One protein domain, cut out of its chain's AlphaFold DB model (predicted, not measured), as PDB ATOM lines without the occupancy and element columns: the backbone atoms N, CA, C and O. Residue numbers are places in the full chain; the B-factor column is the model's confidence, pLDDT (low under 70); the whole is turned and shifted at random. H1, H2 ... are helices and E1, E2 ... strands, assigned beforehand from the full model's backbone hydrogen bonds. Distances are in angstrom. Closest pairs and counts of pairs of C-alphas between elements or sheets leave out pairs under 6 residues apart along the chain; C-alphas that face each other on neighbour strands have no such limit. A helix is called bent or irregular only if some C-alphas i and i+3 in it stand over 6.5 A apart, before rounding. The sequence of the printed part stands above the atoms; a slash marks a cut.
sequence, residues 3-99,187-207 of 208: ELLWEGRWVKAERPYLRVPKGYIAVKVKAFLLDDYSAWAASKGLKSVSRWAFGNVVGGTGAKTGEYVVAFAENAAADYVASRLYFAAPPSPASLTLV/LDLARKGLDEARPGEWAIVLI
ATOM      1  N   GLU A   3     148.009 142.980 131.370       93.81
ATOM      2  CA  GLU A   3     148.046 144.060 130.399       93.81
ATOM      3  C   GLU A   3     146.651 144.354 129.853       93.81
ATOM      4  O   GLU A   3     145.787 143.478 129.836       93.81
ATOM      5  N   LEU A   4     146.426 145.593 129.433       94.50
ATOM      6  CA  LEU A   4     145.219 146.000 128.735       94.50
ATOM      7  C   LEU A   4     145.508 146.055 127.240       94.50
ATOM      8  O   LEU A   4     146.518 146.604 126.791       94.50
ATOM      9  N   LEU A   5     144.597 145.463 126.480       95.38
ATOM     10  CA  LEU A   5     144.625 145.379 125.030       95.38
ATOM     11  C   LEU A   5     143.364 146.033 124.469       95.38
ATOM     12  O   LEU A   5     142.280 145.884 125.029       95.38
ATOM     13  N   TRP A   6     143.502 146.754 123.362       95.00
ATOM     14  CA  TRP A   6     142.379 147.362 122.661       95.00
ATOM     15  C   TRP A   6     141.816 146.407 121.603       95.00
ATOM     16  O   TRP A   6     142.463 146.127 120.595       95.00
ATOM     17  N   GLU A   7     140.590 145.931 121.817       94.56
ATOM     18  CA  GLU A   7     139.842 145.056 120.899       94.56
ATOM     19  C   GLU A   7     138.442 145.638 120.629       94.56
ATOM     20  O   GLU A   7     137.420 144.985 120.821       94.56
ATOM     21  N   GLY A   8     138.377 146.937 120.315       90.88
ATOM     22  CA  GLY A   8     137.122 147.712 120.278       90.88
ATOM     23  C   GLY A   8     136.594 148.105 121.667       90.88
ATOM     24  O   GLY A   8     135.780 149.016 121.797       90.88
ATOM     25  N   ARG A   9     137.124 147.459 122.704       93.00
ATOM     26  CA  ARG A   9     137.052 147.812 124.122       93.00
ATOM     27  C   ARG A   9     138.371 147.427 124.789       93.00
ATOM     28  O   ARG A   9     139.144 146.657 124.218       93.00
ATOM     29  N   TRP A  10     138.608 147.916 126.001       93.75
ATOM     30  CA  TRP A  10     139.741 147.460 126.799       93.75
ATOM     31  C   TRP A  10     139.491 146.045 127.317       93.75
ATOM     32  O   TRP A  10     138.486 145.777 127.971       93.75
ATOM     33  N   VAL A  11     140.410 145.137 127.008       95.12
ATOM     34  CA  VAL A  11     140.395 143.749 127.463       95.12
ATOM     35  C   VAL A  11     141.620 143.522 128.329       95.12
ATOM     36  O   VAL A  11     142.749 143.757 127.899       95.12
ATOM     37  N   LYS A  12     141.394 143.062 129.558       94.62
ATOM     38  CA  LYS A  12     142.460 142.673 130.475       94.62
ATOM     39  C   LYS A  12     142.938 141.264 130.129       94.62
ATOM     40  O   LYS A  12     142.146 140.325 130.138       94.62
ATOM     41  N   ALA A  13     144.228 141.122 129.854       94.69
ATOM     42  CA  ALA A  13     144.888 139.848 129.612       94.69
ATOM     43  C   ALA A  13     145.904 139.568 130.726       94.69
ATOM     44  O   ALA A  13     146.760 140.402 131.028       94.69
ATOM     45  N   GLU A  14     145.823 138.389 131.340       94.56
ATOM     46  CA  GLU A  14     146.791 137.971 132.354       94.56
ATOM     47  C   GLU A  14     148.133 137.587 131.711       94.56
ATOM     48  O   GLU A  14     148.207 136.959 130.652       94.56
ATOM     49  N   ARG A  15     149.221 137.965 132.382       87.00
ATOM     50  CA  ARG A  15     150.607 137.675 132.013       87.00
ATOM     51  C   ARG A  15     151.332 137.049 133.209       87.00
ATOM     52  O   ARG A  15     151.177 137.523 134.342       87.00
ATOM     53  N   PRO A  16     152.149 136.006 132.982       81.88
ATOM     54  CA  PRO A  16     152.770 135.264 134.074       81.88
ATOM     55  C   PRO A  16     153.875 136.067 134.777       81.88
ATOM     56  O   PRO A  16     153.960 136.038 136.000       81.88
ATOM     57  N   TYR A  17     154.702 136.813 134.035       84.62
ATOM     58  CA  TYR A  17     155.798 137.614 134.593       84.62
ATOM     59  C   TYR A  17     156.267 138.717 133.631       84.62
ATOM     60  O   TYR A  17     156.075 138.623 132.417       84.62
ATOM     61  N   LEU A  18     156.936 139.739 134.182       89.38
ATOM     62  CA  LEU A  18     157.635 140.778 133.426       89.38
ATOM     63  C   LEU A  18     159.121 140.434 133.397       89.38
ATOM     64  O   LEU A  18     159.776 140.379 134.438       89.38
ATOM     65  N   ARG A  19     159.681 140.251 132.202       89.19
ATOM     66  CA  ARG A  19     161.133 140.152 132.043       89.19
ATOM     67  C   ARG A  19     161.728 141.558 132.023       89.19
ATOM     68  O   ARG A  19     161.355 142.360 131.173       89.19
ATOM     69  N   VAL A  20     162.680 141.832 132.914       92.06
ATOM     70  CA  VAL A  20     163.402 143.115 132.977       92.06
ATOM     71  C   VAL A  20     164.833 142.893 132.480       92.06
ATOM     72  O   VAL A  20     165.641 142.302 133.198       92.06
ATOM     73  N   PRO A  21     165.170 143.292 131.238       91.88
ATOM     74  CA  PRO A  21     166.522 143.129 130.715       91.88
ATOM     75  C   PRO A  21     167.547 143.986 131.472       91.88
ATOM     76  O   PRO A  21     167.215 144.984 132.112       91.88
ATOM     77  N   LYS A  22     168.833 143.639 131.345       90.62
ATOM     78  CA  LYS A  22     169.923 144.456 131.896       90.62
ATOM     79  C   LYS A  22     169.895 145.862 131.280       90.62
ATOM     80  O   LYS A  22     169.806 146.005 130.062       90.62
ATOM     81  N   GLY A  23     170.003 146.895 132.118       91.44
ATOM     82  CA  GLY A  23     169.953 148.294 131.680       91.44
ATOM     83  C   GLY A  23     168.541 148.852 131.469       91.44
ATOM     84  O   GLY A  23     168.410 149.919 130.876       91.44
ATOM     85  N   TYR A  24     167.506 148.135 131.919       95.81
ATOM     86  CA  TYR A  24     166.119 148.598 131.945       95.81
ATOM     87  C   TYR A  24     165.690 148.856 133.392       95.81
ATOM     88  O   TYR A  24     166.231 148.267 134.335       95.81
ATOM     89  N   ILE A  25     164.693 149.718 133.547       96.25
ATOM     90  CA  ILE A  25     163.934 149.885 134.784       96.25
ATOM     91  C   ILE A  25     162.610 149.132 134.682       96.25
ATOM     92  O   ILE A  25     162.053 148.994 133.592       96.25
ATOM     93  N   ALA A  26     162.106 148.666 135.816       96.75
ATOM     94  CA  ALA A  26     160.754 148.150 135.968       96.75
ATOM     95  C   ALA A  26     159.880 149.231 136.604       96.75
ATOM     96  O   ALA A  26     160.252 149.802 137.631       96.75
ATOM     97  N   VAL A  27     158.719 149.497 136.014       97.44
ATOM     98  CA  VAL A  27     157.796 150.550 136.449       97.44
ATOM     99  C   VAL A  27     156.445 149.929 136.760       97.44
ATOM    100  O   VAL A  27     155.882 149.247 135.908       97.44
ATOM    101  N   LYS A  28     155.913 150.181 137.961       96.94
ATOM    102  CA  LYS A  28     154.502 149.940 138.284       96.94
ATOM    103  C   LYS A  28     153.683 151.065 137.674       96.94
ATOM    104  O   LYS A  28     153.809 152.207 138.124       96.94
ATOM    105  N   VAL A  29     152.855 150.751 136.686       97.50
ATOM    106  CA  VAL A  29     152.073 151.770 135.978       97.50
ATOM    107  C   VAL A  29     150.904 152.234 136.846       97.50
ATOM    108  O   VAL A  29     150.301 151.458 137.586       97.50
ATOM    109  N   LYS A  30     150.634 153.536 136.786       97.31
ATOM    110  CA  LYS A  30     149.539 154.235 137.475       97.31
ATOM    111  C   LYS A  30     148.615 154.957 136.502       97.31
ATOM    112  O   LYS A  30     147.437 155.144 136.782       97.31
ATOM    113  N   ALA A  31     149.155 155.380 135.368       97.75
ATOM    114  CA  ALA A  31     148.394 155.966 134.284       97.75
ATOM    115  C   ALA A  31     149.121 155.732 132.963       97.75
ATOM    116  O   ALA A  31     150.339 155.538 132.942       97.75
ATOM    117  N   PHE A  32     148.395 155.811 131.859       97.69
ATOM    118  CA  PHE A  32     148.978 155.817 130.524       97.69
ATOM    119  C   PHE A  32     148.341 156.902 129.666       97.69
ATOM    120  O   PHE A  32     147.292 157.453 130.000       97.69
ATOM    121  N   LEU A  33     149.014 157.244 128.575       96.69
ATOM    122  CA  LEU A  33     148.563 158.289 127.669       96.69
ATOM    123  C   LEU A  33     147.874 157.686 126.447       96.69
ATOM    124  O   LEU A  33     148.390 156.740 125.843       96.69
ATOM    125  N   LEU A  34     146.733 158.264 126.082       96.31
ATOM    126  CA  LEU A  34     146.179 158.169 124.742       96.31
ATOM    127  C   LEU A  34     146.538 159.434 123.970       96.31
ATOM    128  O   LEU A  34     146.325 160.549 124.451       96.31
ATOM    129  N   ASP A  35     147.117 159.234 122.795       94.94
ATOM    130  CA  ASP A  35     147.630 160.280 121.922       94.94
ATOM    131  C   ASP A  35     147.376 159.925 120.446       94.94
ATOM    132  O   ASP A  35     146.657 158.977 120.100       94.94
ATOM    133  N   ASP A  36     147.981 160.686 119.538       93.56
ATOM    134  CA  ASP A  36     147.857 160.427 118.109       93.56
ATOM    135  C   ASP A  36     148.501 159.095 117.671       93.56
ATOM    136  O   ASP A  36     148.069 158.504 116.676       93.56
ATOM    137  N   TYR A  37     149.471 158.563 118.430       93.81
ATOM    138  CA  TYR A  37     149.962 157.210 118.187       93.81
ATOM    139  C   TYR A  37     148.900 156.178 118.531       93.81
ATOM    140  O   TYR A  37     148.751 155.222 117.777       93.81
ATOM    141  N   SER A  38     148.145 156.352 119.615       95.06
ATOM    142  CA  SER A  38     147.053 155.435 119.953       95.06
ATOM    143  C   SER A  38     146.024 155.339 118.841       95.06
ATOM    144  O   SER A  38     145.634 154.241 118.442       95.06
ATOM    145  N   ALA A  39     145.646 156.489 118.289       94.44
ATOM    146  CA  ALA A  39     144.767 156.577 117.134       94.44
ATOM    147  C   ALA A  39     145.357 155.852 115.908       94.44
ATOM    148  O   ALA A  39     144.690 155.028 115.277       94.44
ATOM    149  N   TRP A  40     146.635 156.099 115.604       94.50
ATOM    150  CA  TRP A  40     147.337 155.429 114.509       94.50
ATOM    151  C   TRP A  40     147.428 153.913 114.715       94.50
ATOM    152  O   TRP A  40     147.102 153.155 113.804       94.50
ATOM    153  N   ALA A  41     147.811 153.453 115.902       95.12
ATOM    154  CA  ALA A  41     147.985 152.041 116.221       95.12
ATOM    155  C   ALA A  41     146.661 151.277 116.095       95.12
ATOM    156  O   ALA A  41     146.610 150.241 115.428       95.12
ATOM    157  N   ALA A  42     145.575 151.837 116.636       94.62
ATOM    158  CA  ALA A  42     144.234 151.278 116.490       94.62
ATOM    159  C   ALA A  42     143.799 151.210 115.014       94.62
ATOM    160  O   ALA A  42     143.272 150.189 114.581       94.62
ATOM    161  N   SER A  43     144.098 152.241 114.208       93.69
ATOM    162  CA  SER A  43     143.787 152.250 112.764       93.69
ATOM    163  C   SER A  43     144.519 151.156 111.972       93.69
ATOM    164  O   SER A  43     144.106 150.794 110.871       93.69
ATOM    165  N   LYS A  44     145.619 150.626 112.523       94.75
ATOM    166  CA  LYS A  44     146.400 149.513 111.962       94.75
ATOM    167  C   LYS A  44     146.037 148.150 112.554       94.75
ATOM    168  O   LYS A  44     146.710 147.174 112.241       94.75
ATOM    169  N   GLY A  45     145.005 148.066 113.394       94.88
ATOM    170  CA  GLY A  45     144.601 146.813 114.037       94.88
ATOM    171  C   GLY A  45     145.555 146.340 115.139       94.88
ATOM    172  O   GLY A  45     145.507 145.172 115.523       94.88
ATOM    173  N   LEU A  46     146.434 147.212 115.648       95.31
ATOM    174  CA  LEU A  46     147.285 146.878 116.789       95.31
ATOM    175  C   LEU A  46     146.462 146.894 118.079       95.31
ATOM    176  O   LEU A  46     145.658 147.797 118.302       95.31
ATOM    177  N   LYS A  47     146.711 145.915 118.953       95.44
ATOM    178  CA  LYS A  47     146.043 145.803 120.258       95.44
ATOM    179  C   LYS A  47     146.727 146.632 121.349       95.44
ATOM    180  O   LYS A  47     146.060 147.209 122.202       95.44
ATOM    181  N   SER A  48     148.056 146.720 121.317       94.81
ATOM    182  CA  SER A  48     148.841 147.566 122.222       94.81
ATOM    183  C   SER A  48     148.919 148.979 121.649       94.81
ATOM    184  O   SER A  48     149.715 149.268 120.756       94.81
ATOM    185  N   VAL A  49     148.035 149.850 122.132       94.38
ATOM    186  CA  VAL A  49     147.809 151.181 121.545       94.38
ATOM    187  C   VAL A  49     148.394 152.330 122.364       94.38
ATOM    188  O   VAL A  49     148.275 153.476 121.960       94.38
ATOM    189  N   SER A  50     149.054 152.084 123.494       93.50
ATOM    190  CA  SER A  50     149.693 153.149 124.281       93.50
ATOM    191  C   SER A  50     151.192 152.915 124.418       93.50
ATOM    192  O   SER A  50     151.623 151.780 124.623       93.50
ATOM    193  N   ARG A  51     151.980 153.998 124.336       95.25
ATOM    194  CA  ARG A  51     153.450 153.955 124.448       95.25
ATOM    195  C   ARG A  51     154.026 154.668 125.659       95.25
ATOM    196  O   ARG A  51     155.177 154.418 125.996       95.25
ATOM    197  N   TRP A  52     153.262 155.543 126.304       97.25
ATOM    198  CA  TRP A  52     153.748 156.346 127.421       97.25
ATOM    199  C   TRP A  52     153.014 155.979 128.700       97.25
ATOM    200  O   TRP A  52     151.804 156.166 128.812       97.25
ATOM    201  N   ALA A  53     153.775 155.455 129.655       97.69
ATOM    202  CA  ALA A  53     153.313 155.082 130.979       97.69
ATOM    203  C   ALA A  53     153.836 156.080 132.010       97.69
ATOM    204  O   ALA A  53     154.991 156.500 131.951       97.69
ATOM    205  N   PHE A  54     153.005 156.410 132.988       98.06
ATOM    206  CA  PHE A  54     153.403 157.094 134.205       98.06
ATOM    207  C   PHE A  54     153.279 156.136 135.379       98.06
ATOM    208  O   PHE A  54     152.287 155.412 135.505       98.06
ATOM    209  N   GLY A  55     154.288 156.121 136.241       97.62
ATOM    210  CA  GLY A  55     154.329 155.187 137.351       97.62
ATOM    211  C   GLY A  55     155.579 155.310 138.204       97.62
ATOM    212  O   GLY A  55     156.401 156.200 137.999       97.62
ATOM    213  N   ASN A  56     155.713 154.385 139.152       97.31
ATOM    214  CA  ASN A  56     156.840 154.334 140.080       97.31
ATOM    215  C   ASN A  56     157.838 153.256 139.681       97.31
ATOM    216  O   ASN A  56     157.443 152.134 139.354       97.31
ATOM    217  N   VAL A  57     159.127 153.562 139.785       97.62
ATOM    218  CA  VAL A  57     160.193 152.569 139.636       97.62
ATOM    219  C   VAL A  57     160.104 151.549 140.770       97.62
ATOM    220  O   VAL A  57     160.134 151.911 141.944       97.62
ATOM    221  N   VAL A  58     160.026 150.265 140.428       96.62
ATOM    222  CA  VAL A  58     160.003 149.146 141.390       96.62
ATOM    223  C   VAL A  58     161.264 148.283 141.334       96.62
ATOM    224  O   VAL A  58     161.454 147.416 142.179       96.62
ATOM    225  N   GLY A  59     162.142 148.521 140.358       93.50
ATOM    226  CA  GLY A  59     163.421 147.829 140.249       93.50
ATOM    227  C   GLY A  59     164.176 148.163 138.966       93.50
ATOM    228  O   GLY A  59     163.706 148.937 138.129       93.50
ATOM    229  N   GLY A  60     165.344 147.544 138.802       88.94
ATOM    230  CA  GLY A  60     166.240 147.755 137.665       88.94
ATOM    231  C   GLY A  60     167.413 148.683 137.982       88.94
ATOM    232  O   GLY A  60     167.617 149.106 139.117       88.94
ATOM    233  N   THR A  61     168.227 148.957 136.969       81.19
ATOM    234  CA  THR A  61     169.475 149.722 137.112       81.19
ATOM    235  C   THR A  61     169.313 151.127 136.541       81.19
ATOM    236  O   THR A  61     168.908 151.255 135.388       81.19
ATOM    237  N   GLY A  62     169.703 152.162 137.294       75.88
ATOM    238  CA  GLY A  62     169.812 153.542 136.792       75.88
ATOM    239  C   GLY A  62     168.727 154.522 137.252       75.88
ATOM    240  O   GLY A  62     168.787 155.692 136.879       75.88
ATOM    241  N   ALA A  63     167.763 154.088 138.065       84.31
ATOM    242  CA  ALA A  63     166.777 154.959 138.706       84.31
ATOM    243  C   ALA A  63     166.569 154.546 140.166       84.31
ATOM    244  O   ALA A  63     166.863 153.405 140.538       84.31
ATOM    245  N   LYS A  64     166.079 155.468 140.996       92.00
ATOM    246  CA  LYS A  64     165.834 155.186 142.413       92.00
ATOM    247  C   LYS A  64     164.493 154.467 142.562       92.00
ATOM    248  O   LYS A  64     163.481 154.936 142.058       92.00
ATOM    249  N   THR A  65     164.451 153.348 143.285       95.62
ATOM    250  CA  THR A  65     163.176 152.694 143.627       95.62
ATOM    251  C   THR A  65     162.243 153.684 144.336       95.62
ATOM    252  O   THR A  65     162.665 154.395 145.248       95.62
ATOM    253  N   GLY A  66     160.983 153.732 143.906       95.81
ATOM    254  CA  GLY A  66     159.969 154.683 144.367       95.81
ATOM    255  C   GLY A  66     159.956 156.023 143.624       95.81
ATOM    256  O   GLY A  66     159.066 156.830 143.872       95.81
ATOM    257  N   GLU A  67     160.903 156.277 142.719       96.06
ATOM    258  CA  GLU A  67     160.901 157.470 141.868       96.06
ATOM    259  C   GLU A  67     159.759 157.414 140.846       96.06
ATOM    260  O   GLU A  67     159.540 156.383 140.203       96.06
ATOM    261  N   TYR A  68     159.058 158.537 140.674       96.75
ATOM    262  CA  TYR A  68     158.053 158.691 139.628       96.75
ATOM    263  C   TYR A  68     158.724 158.971 138.289       96.75
ATOM    264  O   TYR A  68     159.607 159.825 138.174       96.75
ATOM    265  N   VAL A  69     158.282 158.263 137.255       97.12
ATOM    266  CA  VAL A  69     158.831 158.382 135.906       97.12
ATOM    267  C   VAL A  69     157.731 158.404 134.856       97.12
ATOM    268  O   VAL A  69     156.651 157.839 135.039       97.12
ATOM    269  N   VAL A  70     158.054 159.011 133.717       97.31
ATOM    270  CA  VAL A  70     157.371 158.765 132.448       97.31
ATOM    271  C   VAL A  70     158.247 157.833 131.624       97.31
ATOM    272  O   VAL A  70     159.396 158.164 131.324       97.31
ATOM    273  N   ALA A  71     157.724 156.660 131.287       97.06
ATOM    274  CA  ALA A  71     158.450 155.588 130.624       97.06
ATOM    275  C   ALA A  71     157.832 155.262 129.263       97.06
ATOM    276  O   ALA A  71     156.614 155.146 129.128       97.06
ATOM    277  N   PHE A  72     158.694 155.083 128.266       96.94
ATOM    278  CA  PHE A  72     158.308 154.578 126.957       96.94
ATOM    279  C   PHE A  72     158.270 153.049 126.979       96.94
ATOM    280  O   PHE A  72     159.252 152.420 127.385       96.94
ATOM    281  N   ALA A  73     157.181 152.443 126.524       95.06
ATOM    282  CA  ALA A  73     157.005 150.994 126.476       95.06
ATOM    283  C   ALA A  73     156.225 150.572 125.224       95.06
ATOM    284  O   ALA A  73     155.519 151.376 124.622       95.06
ATOM    285  N   GLU A  74     156.336 149.301 124.833       88.12
ATOM    286  CA  GLU A  74     155.550 148.743 123.719       88.12
ATOM    287  C   GLU A  74     154.056 148.661 124.055       88.12
ATOM    288  O   GLU A  74     153.213 148.930 123.202       88.12
ATOM    289  N   ASN A  75     153.739 148.343 125.314       92.31
ATOM    290  CA  ASN A  75     152.398 148.445 125.871       92.31
ATOM    291  C   ASN A  75     152.445 149.197 127.204       92.31
ATOM    292  O   ASN A  75     152.727 148.617 128.250       92.31
ATOM    293  N   ALA A  76     152.186 150.501 127.167       95.50
ATOM    294  CA  ALA A  76     152.124 151.326 128.370       95.50
ATOM    295  C   ALA A  76     150.868 151.080 129.218       95.50
ATOM    296  O   ALA A  76     150.859 151.437 130.392       95.50
ATOM    297  N   ALA A  77     149.841 150.432 128.663       94.25
ATOM    298  CA  ALA A  77     148.625 150.062 129.378       94.25
ATOM    299  C   ALA A  77     148.776 148.700 130.089       94.25
ATOM    300  O   ALA A  77     147.860 147.883 130.092       94.25
ATOM    301  N   ALA A  78     149.946 148.420 130.666       94.19
ATOM    302  CA  ALA A  78     150.212 147.201 131.424       94.19
ATOM    303  C   ALA A  78     150.388 147.488 132.914       94.19
ATOM    304  O   ALA A  78     150.776 148.584 133.291       94.19
ATOM    305  N   ASP A  79     150.160 146.489 133.763       95.12
ATOM    306  CA  ASP A  79     150.316 146.602 135.217       95.12
ATOM    307  C   ASP A  79     151.755 146.978 135.616       95.12
ATOM    308  O   ASP A  79     152.006 147.764 136.536       95.12
ATOM    309  N   TYR A  80     152.714 146.415 134.878       96.00
ATOM    310  CA  TYR A  80     154.130 146.725 134.972       96.00
ATOM    311  C   TYR A  80     154.745 146.790 133.579       96.00
ATOM    312  O   TYR A  80     154.438 145.959 132.723       96.00
ATOM    313  N   VAL A  81     155.681 147.716 133.381       96.44
ATOM    314  CA  VAL A  81     156.451 147.836 132.137       96.44
ATOM    315  C   VAL A  81     157.947 147.824 132.410       96.44
ATOM    316  O   VAL A  81     158.410 148.313 133.440       96.44
ATOM    317  N   ALA A  82     158.712 147.274 131.467       95.56
ATOM    318  CA  ALA A  82     160.160 147.413 131.437       95.56
ATOM    319  C   ALA A  82     160.531 148.491 130.417       95.56
ATOM    320  O   ALA A  82     160.079 148.439 129.273       95.56
ATOM    321  N   SER A  83     161.370 149.452 130.802       96.00
ATOM    322  CA  SER A  83     161.782 150.525 129.898       96.00
ATOM    323  C   SER A  83     163.257 150.883 130.024       96.00
ATOM    324  O   SER A  83     163.813 150.952 131.116       96.00
ATOM    325  N   ARG A  84     163.885 151.153 128.879       94.81
ATOM    326  CA  ARG A  84     165.212 151.776 128.781       94.81
ATOM    327  C   ARG A  84     165.119 153.293 128.596       94.81
ATOM    328  O   ARG A  84     166.069 154.017 128.882       94.81
ATOM    329  N   LEU A  85     163.982 153.777 128.100       95.06
ATOM    330  CA  LEU A  85     163.743 155.177 127.793       95.06
ATOM    331  C   LEU A  85     162.707 155.727 128.769       95.06
ATOM    332  O   LEU A  85     161.506 155.531 128.608       95.06
ATOM    333  N   TYR A  86     163.199 156.438 129.772       95.25
ATOM    334  CA  TYR A  86     162.375 157.066 130.789       95.25
ATOM    335  C   TYR A  86     162.925 158.438 131.169       95.25
ATOM    336  O   TYR A  86     164.105 158.746 130.946       95.25
ATOM    337  N   PHE A  87     162.051 159.237 131.767       94.31
ATOM    338  CA  PHE A  87     162.350 160.550 132.314       94.31
ATOM    339  C   PHE A  87     161.812 160.628 133.740       94.31
ATOM    340  O   PHE A  87     160.682 160.207 133.989       94.31
ATOM    341  N   ALA A  88     162.611 161.169 134.658       93.19
ATOM    342  CA  ALA A  88     162.142 161.499 135.998       93.19
ATOM    343  C   ALA A  88     160.992 162.510 135.910       93.19
ATOM    344  O   ALA A  88     161.015 163.413 135.067       93.19
ATOM    345  N   ALA A  89     159.988 162.343 136.762       93.19
ATOM    346  CA  ALA A  89     158.778 163.145 136.735       93.19
ATOM    347  C   ALA A  89     158.308 163.499 138.154       93.19
ATOM    348  O   ALA A  89     158.524 162.730 139.092       93.19
ATOM    349  N   PRO A  90     157.621 164.641 138.327       93.12
ATOM    350  CA  PRO A  90     156.809 164.884 139.512       93.12
ATOM    351  C   PRO A  90     155.789 163.754 139.752       93.12
ATOM    352  O   PRO A  90     155.393 163.078 138.800       93.12
ATOM    353  N   PRO A  91     155.297 163.572 140.991       94.44
ATOM    354  CA  PRO A  91     154.298 162.559 141.342       94.44
ATOM    355  C   PRO A  91     152.887 162.932 140.844       94.44
ATOM    356  O   PRO A  91     151.948 163.052 141.625       94.44
ATOM    357  N   SER A  92     152.728 163.162 139.539       95.25
ATOM    358  CA  SER A  92     151.466 163.553 138.913       95.25
ATOM    359  C   SER A  92     151.289 162.897 137.540       95.25
ATOM    360  O   SER A  92     152.159 163.054 136.683       95.25
ATOM    361  N   PRO A  93     150.138 162.255 137.252       95.38
ATOM    362  CA  PRO A  93     149.837 161.721 135.921       95.38
ATOM    363  C   PRO A  93     149.911 162.762 134.796       95.38
ATOM    364  O   PRO A  93     150.191 162.411 133.653       95.38
ATOM    365  N   ALA A  94     149.729 164.053 135.114       96.44
ATOM    366  CA  ALA A  94     149.894 165.147 134.155       96.44
ATOM    367  C   ALA A  94     151.294 165.170 133.521       96.44
ATOM    368  O   ALA A  94     151.456 165.649 132.397       96.44
ATOM    369  N   SER A  95     152.299 164.600 134.192       96.19
ATOM    370  CA  SER A  95     153.656 164.479 133.671       96.19
ATOM    371  C   SER A  95     153.749 163.672 132.377       96.19
ATOM    372  O   SER A  95     154.666 163.935 131.604       96.19
ATOM    373  N   LEU A  96     152.793 162.779 132.072       96.75
ATOM    374  CA  LEU A  96     152.714 162.096 130.769       96.75
ATOM    375  C   LEU A  96     152.785 163.081 129.606       96.75
ATOM    376  O   LEU A  96     153.462 162.834 128.617       96.75
ATOM    377  N   THR A  97     152.123 164.225 129.744       96.44
ATOM    378  CA  THR A  97     151.988 165.212 128.670       96.44
ATOM    379  C   THR A  97     153.271 166.000 128.404       96.44
ATOM    380  O   THR A  97     153.416 166.588 127.330       96.44
ATOM    381  N   LEU A  98     154.243 165.957 129.327       96.25
ATOM    382  CA  LEU A  98     155.546 166.598 129.146       96.25
ATOM    383  C   LEU A  98     156.265 166.069 127.906       96.25
ATOM    384  O   LEU A  98     156.992 166.827 127.273       96.25
ATOM    385  N   VAL A  99     156.045 164.806 127.521       96.19
ATOM    386  CA  VAL A  99     156.675 164.226 126.326       96.19
ATOM    387  C   VAL A  99     156.233 164.941 125.051       96.19
ATOM    388  O   VAL A  99     157.063 165.209 124.187       96.19
ATOM    389  N   LEU A 187     150.607 169.626 129.155       95.06
ATOM    390  CA  LEU A 187     149.406 169.962 128.398       95.06
ATOM    391  C   LEU A 187     148.187 169.709 129.280       95.06
ATOM    392  O   LEU A 187     148.178 168.773 130.084       95.06
ATOM    393  N   ASP A 188     147.154 170.519 129.094       92.50
ATOM    394  CA  ASP A 188     145.872 170.277 129.736       92.50
ATOM    395  C   ASP A 188     145.109 169.203 128.956       92.50
ATOM    396  O   ASP A 188     144.650 169.439 127.837       92.50
ATOM    397  N   LEU A 189     145.046 167.996 129.521       95.56
ATOM    398  CA  LEU A 189     144.324 166.859 128.958       95.56
ATOM    399  C   LEU A 189     143.302 166.339 129.960       95.56
ATOM    400  O   LEU A 189     143.571 166.251 131.162       95.56
ATOM    401  N   ALA A 190     142.163 165.896 129.432       95.31
ATOM    402  CA  ALA A 190     141.155 165.208 130.217       95.31
ATOM    403  C   ALA A 190     141.738 163.949 130.875       95.31
ATOM    404  O   ALA A 190     142.564 163.233 130.295       95.31
ATOM    405  N   ARG A 191     141.270 163.671 132.091       95.69
ATOM    406  CA  ARG A 191     141.524 162.411 132.789       95.69
ATOM    407  C   ARG A 191     140.313 161.520 132.598       95.69
ATOM    408  O   ARG A 191     139.196 161.989 132.786       95.69
ATOM    409  N   LYS A 192     140.543 160.269 132.220       95.75
ATOM    410  CA  LYS A 192     139.483 159.302 131.942       95.75
ATOM    411  C   LYS A 192     139.719 158.000 132.692       95.75
ATOM    412  O   LYS A 192     140.865 157.588 132.890       95.75
ATOM    413  N   GLY A 193     138.621 157.347 133.056       93.62
ATOM    414  CA  GLY A 193     138.628 155.934 133.419       93.62
ATOM    415  C   GLY A 193     138.738 155.041 132.180       93.62
ATOM    416  O   GLY A 193     138.583 155.499 131.043       93.62
ATOM    417  N   LEU A 194     138.983 153.748 132.395       91.44
ATOM    418  CA  LEU A 194     139.114 152.768 131.309       91.44
ATOM    419  C   LEU A 194     137.854 152.683 130.437       91.44
ATOM    420  O   LEU A 194     137.958 152.642 129.211       91.44
ATOM    421  N   ASP A 195     136.667 152.728 131.042       89.88
ATOM    422  CA  ASP A 195     135.400 152.564 130.321       89.88
ATOM    423  C   ASP A 195     135.117 153.691 129.321       89.88
ATOM    424  O   ASP A 195     134.464 153.465 128.300       89.88
ATOM    425  N   GLU A 196     135.681 154.876 129.544       91.31
ATOM    426  CA  GLU A 196     135.509 156.068 128.703       91.31
ATOM    427  C   GLU A 196     136.666 156.291 127.722       91.31
ATOM    428  O   GLU A 196     136.545 157.070 126.778       91.31
ATOM    429  N   ALA A 197     137.805 155.639 127.947       93.69
ATOM    430  CA  ALA A 197     139.023 155.866 127.186       93.69
ATOM    431  C   ALA A 197     138.934 155.225 125.791       93.69
ATOM    432  O   ALA A 197     138.753 154.007 125.676       93.69
ATOM    433  N   ARG A 198     139.076 156.023 124.723       94.38
ATOM    434  CA  ARG A 198     139.058 155.547 123.329       94.38
ATOM    435  C   ARG A 198     140.287 156.034 122.549       94.38
ATOM    436  O   ARG A 198     140.602 157.222 122.601       94.38
ATOM    437  N   PRO A 199     140.976 155.164 121.784       92.00
ATOM    438  CA  PRO A 199     142.004 155.613 120.846       92.00
ATOM    439  C   PRO A 199     141.433 156.627 119.849       92.00
ATOM    440  O   PRO A 199     140.322 156.443 119.357       92.00
ATOM    441  N   GLY A 200     142.182 157.688 119.544       86.75
ATOM    442  CA  GLY A 200     141.661 158.836 118.782       86.75
ATOM    443  C   GLY A 200     141.460 160.071 119.645       86.75
ATOM    444  O   GLY A 200     141.626 161.189 119.158       86.75
ATOM    445  N   GLU A 201     141.175 159.869 120.927       90.12
ATOM    446  CA  GLU A 201     141.067 160.934 121.908       90.12
ATOM    447  C   GLU A 201     142.406 161.149 122.610       90.12
ATOM    448  O   GLU A 201     143.133 160.202 122.908       90.12
ATOM    449  N   TRP A 202     142.711 162.406 122.914       94.88
ATOM    450  CA  TRP A 202     143.843 162.751 123.763       94.88
ATOM    451  C   TRP A 202     143.397 162.747 125.220       94.88
ATOM    452  O   TRP A 202     142.579 163.577 125.618       94.88
ATOM    453  N   ALA A 203     143.920 161.815 126.014       97.00
ATOM    454  CA  ALA A 203     143.524 161.667 127.411       97.00
ATOM    455  C   ALA A 203     144.604 160.988 128.252       97.00
ATOM    456  O   ALA A 203     145.346 160.126 127.778       97.00
ATOM    457  N   ILE A 204     144.636 161.336 129.536       97.69
ATOM    458  CA  ILE A 204     145.353 160.572 130.553       97.69
ATOM    459  C   ILE A 204     144.388 159.528 131.100       97.69
ATOM    460  O   ILE A 204     143.356 159.876 131.676       97.69
ATOM    461  N   VAL A 205     144.729 158.258 130.946       97.50
ATOM    462  CA  VAL A 205     143.906 157.154 131.432       97.50
ATOM    463  C   VAL A 205     144.454 156.685 132.768       97.50
ATOM    464  O   VAL A 205     145.620 156.295 132.860       97.50
ATOM    465  N   LEU A 206     143.623 156.763 133.803       96.00
ATOM    466  CA  LEU A 206     143.984 156.337 135.151       96.00
ATOM    467  C   LEU A 206     143.761 154.829 135.298       96.00
ATOM    468  O   LEU A 206     142.747 154.292 134.853       96.00
ATOM    469  N   ILE A 207     144.736 154.164 135.910       86.44
ATOM    470  CA  ILE A 207     144.665 152.756 136.288       86.44
ATOM    471  C   ILE A 207     144.429 152.743 137.802       86.44
ATOM    472  O   ILE A 207     145.391 152.809 138.573       86.44
TER     473      ILE A 207
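AT A GLANCE: This is residues 3 to 99 and 187 to 207 of the 208 residues of an uncharacterized protein of Thermoproteus sp. AZ2 (UniProt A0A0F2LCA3). A strongly twisted sheet of seven strands, E3 to E9, curls like a trough round the short helix H2; its two long strands E3 and E4 bend sharply, and beyond the trough they roll with E5 and E6 into a small, only loosely closed loop. Off this sheet, a separate hairpin of E1 and E2 comes nearest to the helix H1 at its residue Trp 6. The printed part has 118 residues with two named helices and nine named strands, in the order E1 E2 E3 H1 E4 E5 E6 E7 H2 E8 E9, and its class is mixed, helices and strands. The large sheet is branched at E3 and mixed, antiparallel but for the parallel pair E8 and E9. The whole is compact, with a radius of gyration of the C-alphas of 13.3 A and spans of 36 by 33 by 20 A.

HOW THE PARTS SIT: E1, residues 3 to 6, and E2, residues 10 to 14, form an antiparallel hairpin, with N 5 and O 11 2.9 A apart, within hydrogen-bond range. E3, residues 25 to 34, is apart from both and bends by 83 degrees at residue 30. H1, residues 36 to 43, is not on the large sheet; its closest C-alpha to E1 is that of Ala 42, 7.5 A from that of Trp 6. E4, residues 52 to 60, bends by 85 degrees at residue 56 and is antiparallel to E3, with N 28 and O 56 2.8 A apart. E5, residues 68 to 72, makes a hairpin with E4, where N 71 and O 53 are 2.8 A apart. E6, residues 80 to 83, lies on the other side of E3 from E4, with N 27 and O 81 2.9 A apart; the closest C-alphas of E5 and E6, those of Phe 72 and Ser 83, are 6.1 A apart. E7, residues 86 to 88, is an edge strand antiparallel to E5, with N 70 and O 87 2.9 A apart. H2, residues 93 to 99, is on the large sheet, which curls round it; the closest C-alphas of H2 and E5 are those of Leu 96 and Val 70, 6.0 A apart, and those of H2 and E3 are Pro 93 and Ala 31, 6.2 A apart. E8, residues 190 to 192, is parallel to E9, residues 203 to 206, with N 204 and O 190 2.9 A apart. E9 is antiparallel to E3 beside its residues 31 to 34, with N 205 and O 32 2.8 A apart. In H1 every O i to N i+4 pair is within hydrogen-bond range; in H2 0 of 3 are, while 4 of 4 O i to N i+3 pairs are.

IN THESE COORDINATES: E1 begins at C-alpha 3, (148.046, 144.060, 130.399), and E2 measures 13.1 A from first to last C-alpha. E3 is the longest strand by residues, 22.0 A from C-alpha 25 at (163.934, 149.885, 134.784) to C-alpha 34. H1 measures 10.6 A, E4 18.3 A and E5 13.3 A. H2 measures 12.0 A and is neither bent nor irregular, but only just: C-alphas 96 and 99 are 6.3 A apart. E9 ends at C-alpha 206, (143.984, 156.337, 135.151).

THE WHOLE: The two C-alphas farthest apart, those of Gly 8 and Gly 62, are 37.1 A apart. Residues 100 to 186 are not printed, and C-alphas 99 and 187 are 9.5 A apart across this cut, which falls in the link from H2 to E8. Of the links that are printed whole, no link is long. The mean pLDDT of the printed part is 94.0, and no printed residue is under 70.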